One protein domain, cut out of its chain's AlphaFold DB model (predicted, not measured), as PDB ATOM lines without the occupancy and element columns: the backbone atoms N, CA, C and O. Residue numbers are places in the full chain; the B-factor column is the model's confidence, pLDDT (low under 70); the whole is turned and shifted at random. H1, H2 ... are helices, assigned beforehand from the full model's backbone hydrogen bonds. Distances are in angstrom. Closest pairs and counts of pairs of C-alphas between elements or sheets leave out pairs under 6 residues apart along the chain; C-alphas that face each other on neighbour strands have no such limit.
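Overview. This is residues 32 to 72 of the 73 residues of the protein "Excalibur calcium-binding domain-containing protein" of Aquamicrobium sp. LC103 (UniProt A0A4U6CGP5). Two short helices, H1 and H2, touch nearly at right angles, and a long loop of residues 40 to 60 swings out from the end of H1 and folds back to the start of H2. This loop makes one side of a small, rounded body, and the helices make the other. The printed part has 41 residues with two named helices, in the order H1, H2, and no named strand. The class is all helix, though the helices hold 19 of the 41 printed residues, under half. The whole is compact, with a radius of gyration of the C-alphas of 8.8 A and spans of 23 by 20 by 15 A.

Along the chain. H1 is residues 32 to 39, 10.5 A from first to last C-alpha; C-alpha 32 stands at (-7.552, -50.101, 33.132). Residues 40 to 60 follow with no named element, and C-alpha 48 stands at (-16.636, -37.217, 43.800). H2 is residues 61 to 71, 15.0 A long, and its last C-alpha, that of Ile 71, stands at (-11.622, -49.394, 25.442).

Arrangement. H1 and H2 touch, with 6 pairs of C-alphas within 8 A. Their closest C-alphas, those of Glu 32 and Ile 67, are 6.4 A apart. Their lines are about perpendicular, at 79 degrees, and their centres are 10.0 A apart. In H1 and H2 every O i to N i+4 pair is within hydrogen-bond range.

Size, cuts and confidence. The two C-alphas farthest apart, those of Asp 48 and Glu 70, are 23.6 A from each other. The link from H1 to H2 is long, with 21 residues. The printed part has no cut. The mean pLDDT of the printed part is 87.9, and no printed residue is under 70.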
ATOM      1  N   GLU A  32      -6.771 -49.423  34.176       90.50
ATOM      2  CA  GLU A  32      -7.552 -50.101  33.132       90.50
ATOM      3  C   GLU A  32      -8.737 -50.886  33.709       90.50
ATOM      4  O   GLU A  32      -9.882 -50.618  33.347       90.50
ATOM      5  N   GLU A  33      -8.496 -51.755  34.701       88.62
ATOM      6  CA  GLU A  33      -9.568 -52.503  35.374       88.62
ATOM      7  C   GLU A  33     -10.581 -51.566  36.057       88.62
ATOM      8  O   GLU A  33     -11.773 -51.874  36.133       88.62
ATOM      9  N   ALA A  34     -10.131 -50.416  36.577       90.38
ATOM     10  CA  ALA A  34     -11.019 -49.413  37.162       90.38
ATOM     11  C   ALA A  34     -11.909 -48.730  36.117       90.38
ATOM     12  O   ALA A  34     -13.093 -48.504  36.387       90.38
ATOM     13  N   VAL A  35     -11.372 -48.427  34.934       91.00
ATOM     14  CA  VAL A  35     -12.141 -47.859  33.823       91.00
ATOM     15  C   VAL A  35     -13.132 -48.881  33.280       91.00
ATOM     16  O   VAL A  35     -14.309 -48.556  33.144       91.00
ATOM     17  N   GLU A  36     -12.717 -50.130  33.061       89.81
ATOM     18  CA  GLU A  36     -13.625 -51.213  32.664       89.81
ATOM     19  C   GLU A  36     -14.758 -51.393  33.675       89.81
ATOM     20  O   GLU A  36     -15.927 -51.535  33.307       89.81
ATOM     21  N   LEU A  37     -14.432 -51.338  34.967       88.38
ATOM     22  CA  LEU A  37     -15.410 -51.414  36.041       88.38
ATOM     23  C   LEU A  37     -16.403 -50.243  35.995       88.38
ATOM     24  O   LEU A  37     -17.615 -50.441  36.150       88.38
ATOM     25  N   TRP A  38     -15.901 -49.029  35.786       88.69
ATOM     26  CA  TRP A  38     -16.734 -47.837  35.675       88.69
ATOM     27  C   TRP A  38     -17.665 -47.920  34.463       88.69
ATOM     28  O   TRP A  38     -18.880 -47.732  34.601       88.69
ATOM     29  N   CYS A  39     -17.123 -48.314  33.312       87.81
ATOM     30  CA  CYS A  39     -17.863 -48.534  32.074       87.81
ATOM     31  C   CYS A  39     -18.847 -49.707  32.169       87.81
ATOM     32  O   CYS A  39     -19.925 -49.661  31.577       87.81
ATOM     33  N   GLY A  40     -18.563 -50.701  33.014       85.25
ATOM     34  CA  GLY A  40     -19.479 -51.779  33.392       85.25
ATOM     35  C   GLY A  40     -20.692 -51.327  34.217       85.25
ATOM     36  O   GLY A  40     -21.538 -52.149  34.571       85.25
ATOM     37  N   GLY A  41     -20.807 -50.030  34.525       84.00
ATOM     38  CA  GLY A  41     -21.954 -49.432  35.209       84.00
ATOM     39  C   GLY A  41     -21.722 -49.147  36.693       84.00
ATOM     40  O   GLY A  41     -22.647 -48.694  37.379       84.00
ATOM     41  N   TYR A  42     -20.506 -49.355  37.208       86.88
ATOM     42  CA  TYR A  42     -20.162 -49.005  38.584       86.88
ATOM     43  C   TYR A  42     -19.916 -47.497  38.714       86.88
ATOM     44  O   TYR A  42     -18.793 -47.028  38.859       86.88
ATOM     45  N   ARG A  43     -20.996 -46.707  38.703       81.50
ATOM     46  CA  ARG A  43     -20.926 -45.235  38.809       81.50
ATOM     47  C   ARG A  43     -20.205 -44.732  40.054       81.50
ATOM     48  O   ARG A  43     -19.731 -43.612  40.058       81.50
ATOM     49  N   ARG A  44     -20.134 -45.551  41.106       83.69
ATOM     50  CA  ARG A  44     -19.452 -45.217  42.359       83.69
ATOM     51  C   ARG A  44     -17.929 -45.405  42.286       83.69
ATOM     52  O   ARG A  44     -17.278 -45.271  43.317       83.69
ATOM     53  N   ALA A  45     -17.386 -45.749  41.113       84.94
ATOM     54  CA  ALA A  45     -15.955 -45.673  40.836       84.94
ATOM     55  C   ALA A  45     -15.455 -44.227  40.960       84.94
ATOM     56  O   ALA A  45     -14.431 -44.004  41.592       84.94
ATOM     57  N   ASP A  46     -16.222 -43.285  40.410       85.44
ATOM     58  CA  ASP A  46     -16.025 -41.835  40.481       85.44
ATOM     59  C   ASP A  46     -17.029 -41.274  41.503       85.44
ATOM     60  O   ASP A  46     -18.201 -41.019  41.209       85.44
ATOM     61  N   GLY A  47     -16.624 -41.271  42.774       81.94
ATOM     62  CA  GLY A  47     -17.511 -40.949  43.894       81.94
ATOM     63  C   GLY A  47     -17.724 -39.450  44.094       81.94
ATOM     64  O   GLY A  47     -18.739 -39.048  44.670       81.94
ATOM     65  N   ASP A  48     -16.767 -38.657  43.639       81.88
ATOM     66  CA  ASP A  48     -16.636 -37.217  43.800       81.88
ATOM     67  C   ASP A  48     -16.899 -36.442  42.497       81.88
ATOM     68  O   ASP A  48     -17.196 -35.247  42.557       81.88
ATOM     69  N   GLY A  49     -16.966 -37.131  41.352       84.12
ATOM     70  CA  GLY A  49     -17.468 -36.602  40.084       84.12
ATOM     71  C   GLY A  49     -16.432 -35.812  39.291       84.12
ATOM     72  O   GLY A  49     -16.804 -34.968  38.470       84.12
ATOM     73  N   ASP A  50     -15.147 -36.026  39.557       82.56
ATOM     74  CA  ASP A  50     -14.042 -35.347  38.882       82.56
ATOM     75  C   ASP A  50     -13.671 -36.029  37.541       82.56
ATOM     76  O   ASP A  50     -13.057 -35.426  36.642       82.56
ATOM     77  N   GLY A  51     -14.175 -37.248  37.342       85.62
ATOM     78  CA  GLY A  51     -13.937 -38.096  36.187       85.62
ATOM     79  C   GLY A  51     -12.748 -39.042  36.343       85.62
ATOM     80  O   GLY A  51     -12.276 -39.544  35.322       85.62
ATOM     81  N   ILE A  52     -12.263 -39.280  37.566       89.44
ATOM     82  CA  ILE A  52     -11.194 -40.230  37.878       89.44
ATOM     83  C   ILE A  52     -11.787 -41.425  38.649       89.44
ATOM     84  O   ILE A  52     -12.010 -41.360  39.858       89.44
ATOM     85  N   PRO A  53     -12.056 -42.567  37.987       89.81
ATOM     86  CA  PRO A  53     -12.537 -43.752  38.670       89.81
ATOM     87  C   PRO A  53     -11.432 -44.339  39.542       89.81
ATOM     88  O   PRO A  53     -10.327 -44.601  39.076       89.81
ATOM     89  N   CYS A  54     -11.763 -44.649  40.791       87.81
ATOM     90  CA  CYS A  54     -10.882 -45.380  41.692       87.81
ATOM     91  C   CYS A  54      -9.467 -44.777  41.769       87.81
ATOM     92  O   CYS A  54      -8.494 -45.433  41.400       87.81
ATOM     93  N   GLU A  55      -9.338 -43.577  42.338       84.25
ATOM     94  CA  GLU A  55      -8.071 -42.834  42.513       84.25
ATOM     95  C   GLU A  55      -6.926 -43.622  43.190       84.25
ATOM     96  O   GLU A  55      -5.765 -43.230  43.156       84.25
ATOM     97  N   ASN A  56      -7.228 -44.762  43.817       85.19
ATOM     98  CA  ASN A  56      -6.200 -45.673  44.329       85.19
ATOM     99  C   ASN A  56      -5.349 -46.313  43.216       85.19
ATOM    100  O   ASN A  56      -4.253 -46.785  43.508       85.19
ATOM    101  N   VAL A  57      -5.869 -46.394  41.986       89.50
ATOM    102  CA  VAL A  57      -5.194 -47.006  40.830       89.50
ATOM    103  C   VAL A  57      -5.043 -46.049  39.650       89.50
ATOM    104  O   VAL A  57      -4.034 -46.130  38.958       89.50
ATOM    105  N   CYS A  58      -5.997 -45.141  39.425       89.81
ATOM    106  CA  CYS A  58      -5.884 -44.091  38.411       89.81
ATOM    107  C   CYS A  58      -5.296 -42.822  39.028       89.81
ATOM    108  O   CYS A  58      -5.815 -42.338  40.030       89.81
ATOM    109  N   SER A  59      -4.234 -42.273  38.433       85.94
ATOM    110  CA  SER A  59      -3.543 -41.101  39.000       85.94
ATOM    111  C   SER A  59      -4.002 -39.769  38.403       85.94
ATOM    112  O   SER A  59      -3.853 -38.732  39.048       85.94
ATOM    113  N   SER A  60      -4.548 -39.785  37.181       89.31
ATOM    114  CA  SER A  60      -4.948 -38.575  36.455       89.31
ATOM    115  C   SER A  60      -6.128 -38.824  35.521       89.31
ATOM    116  O   SER A  60      -6.242 -39.885  34.911       89.31
ATOM    117  N   LYS A  61      -6.933 -37.784  35.288       90.19
ATOM    118  CA  LYS A  61      -8.012 -37.802  34.291       90.19
ATOM    119  C   LYS A  61      -7.514 -38.070  32.868       90.19
ATOM    120  O   LYS A  61      -8.164 -38.781  32.121       90.19
ATOM    121  N   GLU A  62      -6.342 -37.555  32.505       91.44
ATOM    122  CA  GLU A  62      -5.753 -37.777  31.175       91.44
ATOM    123  C   GLU A  62      -5.428 -39.257  30.913       91.44
ATOM    124  O   GLU A  62      -5.526 -39.726  29.780       91.44
ATOM    125  N   GLU A  63      -5.036 -39.996  31.955       91.94
ATOM    126  CA  GLU A  63      -4.807 -41.443  31.880       91.94
ATOM    127  C   GLU A  63      -6.132 -42.178  31.659       91.94
ATOM    128  O   GLU A  63      -6.241 -43.016  30.768       91.94
ATOM    129  N   VAL A  64      -7.155 -41.788  32.418       91.31
ATOM    130  CA  VAL A  64      -8.512 -42.332  32.326       91.31
ATOM    131  C   VAL A  64      -9.109 -42.088  30.947       91.31
ATOM    132  O   VAL A  64      -9.608 -43.026  30.337       91.31
ATOM    133  N   ASP A  65      -9.037 -40.857  30.436       92.00
ATOM    134  CA  ASP A  65      -9.565 -40.497  29.119       92.00
ATOM    135  C   ASP A  65      -8.864 -41.295  28.010       92.00
ATOM    136  O   ASP A  65      -9.538 -41.850  27.147       92.00
ATOM    137  N   ARG A  66      -7.537 -41.468  28.082       93.00
ATOM    138  CA  ARG A  66      -6.801 -42.310  27.125       93.00
ATOM    139  C   ARG A  66      -7.275 -43.764  27.152       93.00
ATOM    140  O   ARG A  66      -7.490 -44.355  26.100       93.00
ATOM    141  N   ILE A  67      -7.419 -44.342  28.344       92.00
ATOM    142  CA  ILE A  67      -7.877 -45.728  28.520       92.00
ATOM    143  C   ILE A  67      -9.323 -45.875  28.026       92.00
ATOM    144  O   ILE A  67      -9.665 -46.853  27.373       92.00
ATOM    145  N   ARG A  68     -10.173 -44.883  28.284       90.44
ATOM    146  CA  ARG A  68     -11.548 -44.826  27.780       90.44
ATOM    147  C   ARG A  68     -11.616 -44.786  26.258       90.44
ATOM    148  O   ARG A  68     -12.390 -45.535  25.667       90.44
ATOM    149  N   GLU A  69     -10.775 -43.973  25.622       92.12
ATOM    150  CA  GLU A  69     -10.633 -43.946  24.163       92.12
ATOM    151  C   GLU A  69     -10.146 -45.294  23.608       92.12
ATOM    152  O   GLU A  69     -10.609 -45.719  22.549       92.12
ATOM    153  N   GLU A  70      -9.251 -45.981  24.325       91.25
ATOM    154  CA  GLU A  70      -8.733 -47.298  23.940       91.25
ATOM    155  C   GLU A  70      -9.793 -48.408  24.065       91.25
ATOM    156  O   GLU A  70      -9.943 -49.229  23.159       91.25
ATOM    157  N   ILE A  71     -10.568 -48.405  25.155       87.44
ATOM    158  CA  ILE A  71     -11.622 -49.394  25.442       87.44
ATOM    159  C   ILE A  71     -12.910 -49.102  24.652       87.44
ATOM    160  O   ILE A  71     -13.674 -50.016  24.334       87.44
ATOM    161  N   GLY A  72     -13.161 -47.841  24.298       86.94
ATOM    162  CA  GLY A  72     -14.347 -47.419  23.552       86.94
ATOM    163  C   GLY A  72     -15.600 -47.251  24.418       86.94
ATOM    164  O   GLY A  72     -16.697 -47.619  23.986       86.94
TER     165      GLY A  72